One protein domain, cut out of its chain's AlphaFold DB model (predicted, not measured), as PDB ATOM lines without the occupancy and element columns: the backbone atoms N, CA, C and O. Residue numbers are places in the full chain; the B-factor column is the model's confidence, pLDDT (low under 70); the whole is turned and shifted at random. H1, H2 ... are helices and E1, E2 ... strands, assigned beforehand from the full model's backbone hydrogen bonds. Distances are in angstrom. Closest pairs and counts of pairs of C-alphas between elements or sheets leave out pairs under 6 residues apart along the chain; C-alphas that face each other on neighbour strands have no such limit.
ATOM      1  N   TYR A  53      -4.847 -16.244  -3.046       84.75
ATOM      2  CA  TYR A  53      -5.616 -15.046  -3.345       84.75
ATOM      3  C   TYR A  53      -7.021 -15.450  -3.767       84.75
ATOM      4  O   TYR A  53      -7.202 -16.418  -4.505       84.75
ATOM      5  N   GLU A  54      -8.004 -14.711  -3.274       87.12
ATOM      6  CA  GLU A  54      -9.408 -14.862  -3.629       87.12
ATOM      7  C   GLU A  54      -9.873 -13.648  -4.431       87.12
ATOM      8  O   GLU A  54      -9.417 -12.525  -4.203       87.12
ATOM      9  N   LEU A  55     -10.768 -13.867  -5.386       87.62
ATOM     10  CA  LEU A  55     -11.442 -12.795  -6.095       87.62
ATOM     11  C   LEU A  55     -12.414 -12.091  -5.144       87.62
ATOM     12  O   LEU A  55     -13.167 -12.713  -4.395       87.62
ATOM     13  N   THR A  56     -12.416 -10.769  -5.218       86.44
ATOM     14  CA  THR A  56     -13.464  -9.910  -4.662       86.44
ATOM     15  C   THR A  56     -14.763 -10.098  -5.446       86.44
ATOM     16  O   THR A  56     -14.727 -10.515  -6.600       86.44
ATOM     17  N   ALA A  57     -15.910  -9.725  -4.872       82.06
ATOM     18  CA  ALA A  57     -17.208  -9.838  -5.551       82.06
ATOM     19  C   ALA A  57     -17.216  -9.184  -6.949       82.06
ATOM     20  O   ALA A  57     -17.699  -9.777  -7.907       82.06
ATOM     21  N   SER A  58     -16.597  -8.009  -7.085       82.44
ATOM     22  CA  SER A  58     -16.446  -7.309  -8.367       82.44
ATOM     23  C   SER A  58     -15.508  -8.045  -9.329       82.44
ATOM     24  O   SER A  58     -15.745  -8.084 -10.531       82.44
ATOM     25  N   GLY A  59     -14.437  -8.650  -8.803       83.25
ATOM     26  CA  GLY A  59     -13.530  -9.479  -9.592       83.25
ATOM     27  C   GLY A  59     -14.195 -10.758 -10.104       83.25
ATOM     28  O   GLY A  59     -13.887 -11.192 -11.210       83.25
ATOM     29  N   VAL A  60     -15.124 -11.343  -9.342       85.31
ATOM     30  CA  VAL A  60     -15.871 -12.542  -9.755       85.31
ATOM     31  C   VAL A  60     -16.734 -12.253 -10.977       85.31
ATOM     32  O   VAL A  60     -16.686 -13.025 -11.927       85.31
ATOM     33  N   GLU A  61     -17.456 -11.133 -10.979       85.25
ATOM     34  CA  GLU A  61     -18.356 -10.753 -12.074       85.25
ATOM     35  C   GLU A  61     -17.615 -10.602 -13.412       85.25
ATOM     36  O   GLU A  61     -18.081 -11.029 -14.463       85.25
ATOM     37  N   GLU A  62     -16.409 -10.038 -13.371       84.88
ATOM     38  CA  GLU A  62     -15.604  -9.801 -14.570       84.88
ATOM     39  C   GLU A  62     -14.813 -11.043 -15.020       84.88
ATOM     40  O   GLU A  62     -14.546 -11.234 -16.212       84.88
ATOM     41  N   THR A  63     -14.418 -11.895 -14.070       85.00
ATOM     42  CA  THR A  63     -13.440 -12.965 -14.315       85.00
ATOM     43  C   THR A  63     -14.082 -14.337 -14.451       85.00
ATOM     44  O   THR A  63     -13.607 -15.152 -15.239       85.00
ATOM     45  N   ILE A  64     -15.145 -14.623 -13.704       89.25
ATOM     46  CA  ILE A  64     -15.793 -15.933 -13.702       89.25
ATOM     47  C   ILE A  64     -16.974 -15.908 -14.674       89.25
ATOM     48  O   ILE A  64     -17.798 -14.999 -14.595       89.25
ATOM     49  N   PRO A  65     -17.119 -16.905 -15.560       86.19
ATOM     50  CA  PRO A  65     -18.296 -17.004 -16.414       86.19
ATOM     51  C   PRO A  65     -19.588 -17.133 -15.591       86.19
ATOM     52  O   PRO A  65     -19.649 -17.942 -14.662       86.19
ATOM     53  N   GLU A  66     -20.635 -16.390 -15.971       84.19
ATOM     54  CA  GLU A  66     -21.936 -16.327 -15.272       84.19
ATOM     55  C   GLU A  66     -22.537 -17.701 -14.956       84.19
ATOM     56  O   GLU A  66     -23.098 -17.920 -13.883       84.19
ATOM     57  N   GLN A  67     -22.346 -18.662 -15.862       83.69
ATOM     58  CA  GLN A  67     -22.823 -20.040 -15.718       83.69
ATOM     59  C   GLN A  67     -22.298 -20.761 -14.465       83.69
ATOM     60  O   GLN A  67     -22.862 -21.777 -14.070       83.69
ATOM     61  N   TYR A  68     -21.231 -20.258 -13.837       84.50
ATOM     62  CA  TYR A  68     -20.638 -20.855 -12.643       84.50
ATOM     63  C   TYR A  68     -20.912 -20.078 -11.357       84.50
ATOM     64  O   TYR A  68     -20.574 -20.584 -10.290       84.50
ATOM     65  N   TRP A  69     -21.535 -18.896 -11.406       81.00
ATOM     66  CA  TRP A  69     -21.722 -18.056 -10.214       81.00
ATOM     67  C   TRP A  69     -22.597 -18.710  -9.142       81.00
ATOM     68  O   TRP A  69     -22.322 -18.548  -7.956       81.00
ATOM     69  N   ALA A  70     -23.633 -19.449  -9.550       74.38
ATOM     70  CA  ALA A  70     -24.591 -20.062  -8.631       74.38
ATOM     71  C   ALA A  70     -24.070 -21.367  -8.004       74.38
ATOM     72  O   ALA A  70     -24.179 -21.561  -6.795       74.38
ATOM     73  N   ASP A  71     -23.467 -22.236  -8.819       77.00
ATOM     74  CA  ASP A  71     -23.140 -23.609  -8.411       77.00
ATOM     75  C   ASP A  71     -21.642 -23.834  -8.170       77.00
ATOM     76  O   ASP A  71     -21.229 -24.914  -7.735       77.00
ATOM     77  N   GLY A  72     -20.800 -22.843  -8.486       79.00
ATOM     78  CA  GLY A  72     -19.359 -22.901  -8.249       79.00
ATOM     79  C   GLY A  72     -18.664 -24.082  -8.926       79.00
ATOM     80  O   GLY A  72     -17.645 -24.564  -8.431       79.00
ATOM     81  N   ASN A  73     -19.268 -24.614  -9.994       82.81
ATOM     82  CA  ASN A  73     -18.847 -25.846 -10.661       82.81
ATOM     83  C   ASN A  73     -18.610 -27.019  -9.682       82.81
ATOM     84  O   ASN A  73     -17.694 -27.812  -9.874       82.81
ATOM     85  N   GLN A  74     -19.380 -27.103  -8.588       81.12
ATOM     86  CA  GLN A  74     -19.232 -28.126  -7.537       81.12
ATOM     87  C   GLN A  74     -17.843 -28.158  -6.862       81.12
ATOM     88  O   GLN A  74     -17.450 -29.164  -6.270       81.12
ATOM     89  N   GLY A  75     -17.098 -27.049  -6.911       75.75
ATOM     90  CA  GLY A  75     -15.737 -26.967  -6.380       75.75
ATOM     91  C   GLY A  75     -14.669 -27.557  -7.305       75.75
ATOM     92  O   GLY A  75     -13.538 -27.758  -6.861       75.75
ATOM     93  N   GLU A  76     -15.004 -27.830  -8.569       83.62
ATOM     94  CA  GLU A  76     -14.031 -28.127  -9.619       83.62
ATOM     95  C   GLU A  76     -13.393 -26.835 -10.162       83.62
ATOM     96  O   GLU A  76     -14.046 -25.784 -10.187       83.62
ATOM     97  N   PRO A  77     -12.134 -26.882 -10.639       84.06
ATOM     98  CA  PRO A  77     -11.486 -25.735 -11.261       84.06
ATOM     99  C   PRO A  77     -12.262 -25.210 -12.475       84.06
ATOM    100  O   PRO A  77     -12.537 -25.939 -13.430       84.06
ATOM    101  N   VAL A  78     -12.573 -23.920 -12.462       87.69
ATOM    102  CA  VAL A  78     -13.171 -23.170 -13.564       87.69
ATOM    103  C   VAL A  78     -12.097 -22.318 -14.216       87.69
ATOM    104  O   VAL A  78     -11.293 -21.680 -13.541       87.69
ATOM    105  N   THR A  79     -12.086 -22.293 -15.544       87.75
ATOM    106  CA  THR A  79     -11.235 -21.355 -16.281       87.75
ATOM    107  C   THR A  79     -11.948 -20.012 -16.363       87.75
ATOM    108  O   THR A  79     -13.063 -19.940 -16.881       87.75
ATOM    109  N   GLY A  80     -11.324 -18.970 -15.820       85.81
ATOM    110  CA  GLY A  80     -11.813 -17.603 -15.918       85.81
ATOM    111  C   GLY A  80     -11.648 -17.030 -17.327       85.81
ATOM    112  O   GLY A  80     -10.913 -17.565 -18.161       85.81
ATOM    113  N   ASN A  81     -12.307 -15.904 -17.584       85.38
ATOM    114  CA  ASN A  81     -12.217 -15.149 -18.838       85.38
ATOM    115  C   ASN A  81     -10.790 -14.653 -19.134       85.38
ATOM    116  O   ASN A  81     -10.426 -14.414 -20.281       85.38
ATOM    117  N   ASP A  82      -9.974 -14.520 -18.095       80.19
ATOM    118  CA  ASP A  82      -8.557 -14.165 -18.142       80.19
ATOM    119  C   ASP A  82      -7.631 -15.361 -18.449       80.19
ATOM    120  O   ASP A  82      -6.414 -15.193 -18.540       80.19
ATOM    121  N   GLY A  83      -8.185 -16.567 -18.608       80.56
ATOM    122  CA  GLY A  83      -7.441 -17.802 -18.855       80.56
ATOM    123  C   GLY A  83      -6.791 -18.411 -17.609       80.56
ATOM    124  O   GLY A  83      -6.064 -19.399 -17.728       80.56
ATOM    125  N   GLN A  84      -7.037 -17.853 -16.420       84.00
ATOM    126  CA  GLN A  84      -6.541 -18.402 -15.159       84.00
ATOM    127  C   GLN A  84      -7.516 -19.440 -14.591       84.00
ATOM    128  O   GLN A  84      -8.690 -19.478 -14.955       84.00
ATOM    129  N   GLN A  85      -7.031 -20.314 -13.705       85.94
ATOM    130  CA  GLN A  85      -7.873 -21.331 -13.063       85.94
ATOM    131  C   GLN A  85      -8.303 -20.884 -11.670       85.94
ATOM    132  O   GLN A  85      -7.463 -20.539 -10.834       85.94
ATOM    133  N   TYR A  86      -9.606 -20.963 -11.418       87.75
ATOM    134  CA  TYR A  86     -10.247 -20.589 -10.169       87.75
ATOM    135  C   TYR A  86     -11.011 -21.761  -9.575       87.75
ATOM    136  O   TYR A  86     -11.679 -22.496 -10.292       87.75
ATOM    137  N   ILE A  87     -10.960 -21.925  -8.260       88.44
ATOM    138  CA  ILE A  87     -11.742 -22.930  -7.541       88.44
ATOM    139  C   ILE A  87     -12.726 -22.230  -6.612       88.44
ATOM    140  O   ILE A  87     -12.349 -21.331  -5.860       88.44
ATOM    141  N   TYR A  88     -13.992 -22.629  -6.674       89.19
ATOM    142  CA  TYR A  88     -15.008 -22.098  -5.778       89.19
ATOM    143  C   TYR A  88     -14.893 -22.734  -4.395       89.19
ATOM    144  O   TYR A  88     -14.854 -23.960  -4.253       89.19
ATOM    145  N   ASP A  89     -14.872 -21.894  -3.369       87.12
ATOM    146  CA  ASP A  89     -14.958 -22.312  -1.983       87.12
ATOM    147  C   ASP A  89     -16.384 -22.120  -1.467       87.12
ATOM    148  O   ASP A  89     -16.792 -21.020  -1.094       87.12
ATOM    149  N   SER A  90     -17.140 -23.215  -1.386       82.19
ATOM    150  CA  SER A  90     -18.508 -23.200  -0.859       82.19
ATOM    151  C   SER A  90     -18.593 -22.823   0.621       82.19
ATOM    152  O   SER A  90     -19.668 -22.452   1.084       82.19
ATOM    153  N   SER A  91     -17.486 -22.895   1.372       81.25
ATOM    154  CA  SER A  91     -17.473 -22.543   2.796       81.25
ATOM    155  C   SER A  91     -17.443 -21.033   3.041       81.25
ATOM    156  O   SER A  91     -17.972 -20.563   4.046       81.25
ATOM    157  N   THR A  92     -16.854 -20.272   2.117       79.25
ATOM    158  CA  THR A  92     -16.696 -18.811   2.209       79.25
ATOM    159  C   THR A  92     -17.446 -18.060   1.112       79.25
ATOM    160  O   THR A  92     -17.559 -16.838   1.186       79.25
ATOM    161  N   GLY A  93     -17.955 -18.765   0.097       83.62
ATOM    162  CA  GLY A  93     -18.565 -18.173  -1.094       83.62
ATOM    163  C   GLY A  93     -17.560 -17.441  -1.986       83.62
ATOM    164  O   GLY A  93     -17.950 -16.566  -2.754       83.62
ATOM    165  N   SER A  94     -16.266 -17.745  -1.851       86.31
ATOM    166  CA  SER A  94     -15.184 -17.017  -2.519       86.31
ATOM    167  C   SER A  94     -14.550 -17.846  -3.632       86.31
ATOM    168  O   SER A  94     -14.507 -19.075  -3.577       86.31
ATOM    169  N   TRP A  95     -14.036 -17.168  -4.657       88.00
ATOM    170  CA  TRP A  95     -13.331 -17.804  -5.769       88.00
ATOM    171  C   TRP A  95     -11.829 -17.680  -5.576       88.00
ATOM    172  O   TRP A  95     -11.296 -16.577  -5.558       88.00
ATOM    173  N   LEU A  96     -11.139 -18.804  -5.437       88.00
ATOM    174  CA  LEU A  96      -9.712 -18.853  -5.137       88.00
ATOM    175  C   LEU A  96      -8.902 -19.070  -6.408       88.00
ATOM    176  O   LEU A  96      -9.225 -19.948  -7.205       88.00
ATOM    177  N   LEU A  97      -7.814 -18.325  -6.575       86.56
ATOM    178  CA  LEU A  97      -6.884 -18.508  -7.683       86.56
ATOM    179  C   LEU A  97      -6.000 -19.743  -7.435       86.56
ATOM    180  O   LEU A  97      -5.280 -19.817  -6.441       86.56
ATOM    181  N   GLN A  98      -6.038 -20.715  -8.347       77.62
ATOM    182  CA  GLN A  98      -5.286 -21.971  -8.228       77.62
ATOM    183  C   GLN A  98      -3.845 -21.852  -8.739       77.62
ATOM    184  O   GLN A  98      -2.949 -22.549  -8.267       77.62
ATOM    185  N   SER A  99      -3.624 -21.005  -9.744       65.88
ATOM    186  CA  SER A  99      -2.391 -20.995 -10.542       65.88
ATOM    187  C   SER A  99      -1.204 -20.336  -9.836       65.88
ATOM    188  O   SER A  99      -0.055 -20.585 -10.192       65.88
ATOM    189  N   LEU A 100      -1.473 -19.468  -8.863       67.00
ATOM    190  CA  LEU A 100      -0.503 -18.539  -8.299       67.00
ATOM    191  C   LEU A 100      -0.672 -18.484  -6.784       67.00
ATOM    192  O   LEU A 100      -1.712 -18.064  -6.280       67.00
ATOM    193  N   ILE A 101       0.369 -18.904  -6.063       65.62
ATOM    194  CA  ILE A 101       0.388 -18.922  -4.601       65.62
ATOM    195  C   ILE A 101       1.637 -18.214  -4.094       65.62
ATOM    196  O   ILE A 101       2.739 -18.404  -4.611       65.62
ATOM    197  N   GLY A 102       1.436 -17.391  -3.069       62.12
ATOM    198  CA  GLY A 102       2.492 -16.774  -2.283       62.12
ATOM    199  C   GLY A 102       2.810 -15.322  -2.580       62.12
ATOM    200  O   GLY A 102       2.156 -14.670  -3.385       62.12
ATOM    201  N   ALA A 103       3.852 -14.802  -1.933       53.78
ATOM    202  CA  ALA A 103       4.250 -13.396  -2.045       53.78
ATOM    203  C   ALA A 103       4.573 -12.989  -3.491       53.78
ATOM    204  O   ALA A 103       4.314 -11.856  -3.893       53.78
ATOM    205  N   ALA A 104       5.089 -13.925  -4.298       52.16
ATOM    206  CA  ALA A 104       5.289 -13.710  -5.727       52.16
ATOM    207  C   ALA A 104       3.950 -13.491  -6.451       52.16
ATOM    208  O   ALA A 104       3.849 -12.565  -7.249       52.16
ATOM    209  N   ALA A 105       2.905 -14.259  -6.116       59.69
ATOM    210  CA  ALA A 105       1.548 -14.012  -6.599       59.69
ATOM    211  C   ALA A 105       1.027 -12.640  -6.152       59.69
ATOM    212  O   ALA A 105       0.439 -11.937  -6.962       59.69
ATOM    213  N   GLY A 106       1.338 -12.197  -4.932       55.50
ATOM    214  CA  GLY A 106       1.047 -10.832  -4.475       55.50
ATOM    215  C   GLY A 106       1.765  -9.731  -5.252       55.50
ATOM    216  O   GLY A 106       1.233  -8.638  -5.392       55.50
ATOM    217  N   ALA A 107       2.954 -10.007  -5.790       57.78
ATOM    218  CA  ALA A 107       3.657  -9.074  -6.666       57.78
ATOM    219  C   ALA A 107       3.074  -9.061  -8.094       57.78
ATOM    220  O   ALA A 107       3.035  -8.003  -8.721       57.78
ATOM    221  N   PHE A 108       2.602 -10.210  -8.601       61.41
ATOM    222  CA  PHE A 108       1.881 -10.297  -9.882       61.41
ATOM    223  C   PHE A 108       0.496  -9.642  -9.801       61.41
ATOM    224  O   PHE A 108       0.090  -8.917 -10.707       61.41
ATOM    225  N   ILE A 109      -0.188  -9.821  -8.676       65.44
ATOM    226  CA  ILE A 109      -1.401  -9.106  -8.286       65.44
ATOM    227  C   ILE A 109      -0.974  -7.740  -7.720       65.44
ATOM    228  O   ILE A 109      -1.159  -7.417  -6.551       65.44
ATOM    229  N   GLY A 110      -0.307  -6.933  -8.547       58.31
ATOM    230  CA  GLY A 110       0.134  -5.595  -8.164       58.31
ATOM    231  C   GLY A 110      -1.038  -4.636  -7.904       58.31
ATOM    232  O   GLY A 110      -2.213  -4.984  -8.014       58.31
ATOM    233  N   ASN A 111      -0.715  -3.367  -7.643       56.94
ATOM    234  CA  ASN A 111      -1.661  -2.305  -7.254       56.94
ATOM    235  C   ASN A 111      -2.821  -2.041  -8.252       56.94
ATOM    236  O   ASN A 111      -3.772  -1.346  -7.920       56.94
ATOM    237  N   ALA A 112      -2.743  -2.562  -9.483       58.06
ATOM    238  CA  ALA A 112      -3.812  -2.473 -10.485       58.06
ATOM    239  C   ALA A 112      -4.865  -3.594 -10.356       58.06
ATOM    240  O   ALA A 112      -5.998  -3.434 -10.804       58.06
ATOM    241  N   LEU A 113      -4.498  -4.722  -9.741       65.75
ATOM    242  CA  LEU A 113      -5.351  -5.899  -9.553       65.75
ATOM    243  C   LEU A 113      -5.756  -6.099  -8.083       65.75
ATOM    244  O   LEU A 113      -6.597  -6.944  -7.796       65.75
ATOM    245  N   SER A 114      -5.249  -5.275  -7.161       65.94
ATOM    246  CA  SER A 114      -5.620  -5.284  -5.736       65.94
ATOM    247  C   SER A 114      -7.103  -5.011  -5.474       65.94
ATOM    248  O   SER A 114      -7.623  -5.392  -4.432       65.94
ATOM    249  N   ASN A 115      -7.799  -4.357  -6.409       77.12
ATOM    250  CA  ASN A 115      -9.249  -4.158  -6.320       77.12
ATOM    251  C   ASN A 115     -10.035  -5.421  -6.688       77.12
ATOM    252  O   ASN A 115     -11.198  -5.536  -6.323       77.12
ATOM    253  N   LYS A 116      -9.416  -6.344  -7.432       77.75
ATOM    254  CA  LYS A 116     -10.055  -7.567  -7.929       77.75
ATOM    255  C   LYS A 116      -9.711  -8.775  -7.086       77.75
ATOM    256  O   LYS A 116     -10.553  -9.653  -6.953       77.75
ATOM    257  N   PHE A 117      -8.526  -8.792  -6.490       82.81
ATOM    258  CA  PHE A 117      -8.032  -9.894  -5.682       82.81
ATOM    259  C   PHE A 117      -7.692  -9.418  -4.278       82.81
ATOM    260  O   PHE A 117      -7.033  -8.397  -4.090       82.81
ATOM    261  N   GLN A 118      -8.071 -10.218  -3.296       82.94
ATOM    262  CA  GLN A 118      -7.708 -10.027  -1.904       82.94
ATOM    263  C   GLN A 118      -7.059 -11.297  -1.361       82.94
ATOM    264  O   GLN A 118      -7.138 -12.372  -1.952       82.94
ATOM    265  N   LYS A 119      -6.359 -11.179  -0.233       81.56
ATOM    266  CA  LYS A 119      -5.798 -12.351   0.437       81.56
ATOM    267  C   LYS A 119      -6.945 -13.247   0.902       81.56
ATOM    268  O   LYS A 119      -7.833 -12.758   1.599       81.56
ATOM    269  N   ALA A 120      -6.887 -14.530   0.549       80.56
ATOM    270  CA  ALA A 120      -7.916 -15.483   0.926       80.56
ATOM    271  C   ALA A 120      -8.071 -15.558   2.447       80.56
ATOM    272  O   ALA A 120      -7.077 -15.571   3.192       80.56
ATOM    273  N   ARG A 121      -9.318 -15.582   2.919       67.38
ATOM    274  CA  ARG A 121      -9.619 -15.685   4.351       67.38
ATOM    275  C   ARG A 121      -9.583 -17.150   4.799       67.38
ATOM    276  O   ARG A 121     -10.308 -17.980   4.275       67.38
ATOM    277  N   ALA A 122      -8.804 -17.411   5.852       62.75
ATOM    278  CA  ALA A 122      -8.708 -18.680   6.585       62.75
ATOM    279  C   ALA A 122      -8.169 -19.905   5.808       62.75
ATOM    280  O   ALA A 122      -8.127 -19.965   4.585       62.75
ATOM    281  N   ASP A 123      -7.722 -20.903   6.572       71.38
ATOM    282  CA  ASP A 123      -7.212 -22.194   6.097       71.38
ATOM    283  C   ASP A 123      -8.376 -23.142   5.748       71.38
ATOM    284  O   ASP A 123      -8.657 -24.120   6.449       71.38
ATOM    285  N   THR A 124      -9.130 -22.799   4.701       77.69
ATOM    286  CA  THR A 124     -10.273 -23.599   4.247       77.69
ATOM    287  C   THR A 124      -9.812 -24.830   3.454       77.69
ATOM    288  O   THR A 124      -8.703 -24.860   2.907       77.69
ATOM    289  N   PRO A 125     -10.646 -25.882   3.336       78.31
ATOM    290  CA  PRO A 125     -10.308 -27.049   2.524       78.31
ATOM    291  C   PRO A 125      -9.984 -26.697   1.064       78.31
ATOM    292  O   PRO A 125      -9.115 -27.335   0.471       78.31
ATOM    293  N   ALA A 126     -10.648 -25.689   0.492       80.19
ATOM    294  CA  ALA A 126     -10.396 -25.231  -0.871       80.19
ATOM    295  C   ALA A 126      -9.038 -24.516  -0.991       80.19
ATOM    296  O   ALA A 126      -8.279 -24.813  -1.915       80.19
ATOM    297  N   VAL A 127      -8.669 -23.683  -0.007       81.56
ATOM    298  CA  VAL A 127      -7.334 -23.060   0.088       81.56
ATOM    299  C   VAL A 127      -6.235 -24.124   0.152       81.56
ATOM    300  O   VAL A 127      -5.263 -24.048  -0.600       81.56
ATOM    301  N   ARG A 128      -6.407 -25.176   0.964       79.44
ATOM    302  CA  ARG A 128      -5.437 -26.287   1.035       79.44
ATOM    303  C   ARG A 128      -5.311 -27.057  -0.274       79.44
ATOM    304  O   ARG A 128      -4.209 -27.468  -0.629       79.44
ATOM    305  N   ARG A 129      -6.416 -27.266  -0.998       77.56
ATOM    306  CA  ARG A 129      -6.385 -27.904  -2.325       77.56
ATOM    307  C   ARG A 129      -5.652 -27.032  -3.333       77.56
ATOM    308  O   ARG A 129      -4.798 -27.547  -4.045       77.56
ATOM    309  N   ALA A 130      -5.933 -25.728  -3.360       78.56
ATOM    310  CA  ALA A 130      -5.217 -24.787  -4.216       78.56
ATOM    311  C   ALA A 130      -3.706 -24.843  -3.929       78.56
ATOM    312  O   ALA A 130      -2.917 -25.056  -4.850       78.56
ATOM    313  N   GLN A 131      -3.317 -24.798  -2.649       78.56
ATOM    314  CA  GLN A 131      -1.931 -24.985  -2.200       78.56
ATOM    315  C   GLN A 131      -1.330 -26.301  -2.687       78.56
ATOM    316  O   GLN A 131      -0.305 -26.298  -3.367       78.56
ATOM    317  N   ALA A 132      -1.972 -27.431  -2.395       76.25
ATOM    318  CA  ALA A 132      -1.492 -28.745  -2.808       76.25
ATOM    319  C   ALA A 132      -1.314 -28.850  -4.334       76.25
ATOM    320  O   ALA A 132      -0.290 -29.356  -4.797       76.25
ATOM    321  N   ASN A 133      -2.261 -28.317  -5.109       76.06
ATOM    322  CA  ASN A 133      -2.232 -28.339  -6.572       76.06
ATOM    323  C   ASN A 133      -1.097 -27.478  -7.142       76.06
ATOM    324  O   ASN A 133      -0.407 -27.899  -8.076       76.06
ATOM    325  N   TYR A 134      -0.852 -26.303  -6.562       75.31
ATOM    326  CA  TYR A 134       0.300 -25.478  -6.916       75.31
ATOM    327  C   TYR A 134       1.610 -26.217  -6.639       75.31
ATOM    328  O   TYR A 134       2.456 -26.326  -7.516       75.31
ATOM    329  N   TYR A 135       1.763 -26.831  -5.465       71.62
ATOM    330  CA  TYR A 135       2.964 -27.606  -5.150       71.62
ATOM    331  C   TYR A 135       3.131 -28.848  -6.028       71.62
ATOM    332  O   TYR A 135       4.257 -29.249  -6.325       71.62
ATOM    333  N   GLN A 136       2.039 -29.474  -6.460       67.88
ATOM    334  CA  GLN A 136       2.087 -30.618  -7.365       67.88
ATOM    335  C   GLN A 136       2.526 -30.217  -8.778       67.88
ATOM    336  O   GLN A 136       3.294 -30.953  -9.396       67.88
TER     337      GLN A 136
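What this domain is: This is residues 53 to 136 of the 184 residues of an uncharacterized protein of Neisseria zalophi (UniProt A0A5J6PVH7). A small, twisted sheet of four strands makes the middle, with the helix H4 running along one face over E2 and E3, the short helices H1 and H2 on the other face, and H3 grazing the sheet. The printed part has 84 residues with four named helices and four named strands, in the order E1 H1 H2 E2 E3 H3 E4 H4. The sheet's order is E2 E3 E1 E4, all antiparallel; the class is mixed. The whole is compact, with a radius of gyration of the C-alphas of 11.6 A and spans of 30 by 26 by 22 A.

How they stand to each other: Start at E1, residues 53 to 55, antiparallel to E3, residues 94 to 97, with N 55 and O 95 2.8 A apart, and to E4, residues 117 to 119, with N 54 and O 118 2.8 A apart. E2, residues 85 to 89, forms a hairpin with E3; find N 87 and O 96 at 2.8 A. H1, residues 57 to 63, and H2, residues 72 to 75, are on the same face; H2's closest C-alpha pair with E2 is Gly 75 and Tyr 88, 5.0 A. E1, H1 H2, E2 is a split strand-helix-strand unit, two strands of one sheet that are not neighbours, with helices between them along the chain and here E3 between them in the sheet, its crossover right-handed; E3, H3, E4, with H3 at residues 103 to 108 and E1 between the two strands in the sheet, is another, its crossover right-handed too. H4, residues 125 to 136, is on the opposite face, its closest C-alpha pair with E2 being Asp 89 and Ala 126, 5.5 A. Every O i to N i+4 pair is within hydrogen-bond range in H3 and H4, 2 of 3 in H1; H2 is too short for one.

Where its parts are: Find C-alpha 53 at (-5.616, -15.046, -3.345), where E1 begins. E2 measures 13.2 A and H4 16.3 A, ending at C-alpha 136, (2.087, -30.618, -7.365).

The domain as a whole: The C-alphas of Gln 74 and Asn 111 are the two farthest apart, 31.2 A. The printed part has no cut, and no link is long. Look for pLDDT under 70 at residues 99 to 114, 121 to 122 and 136.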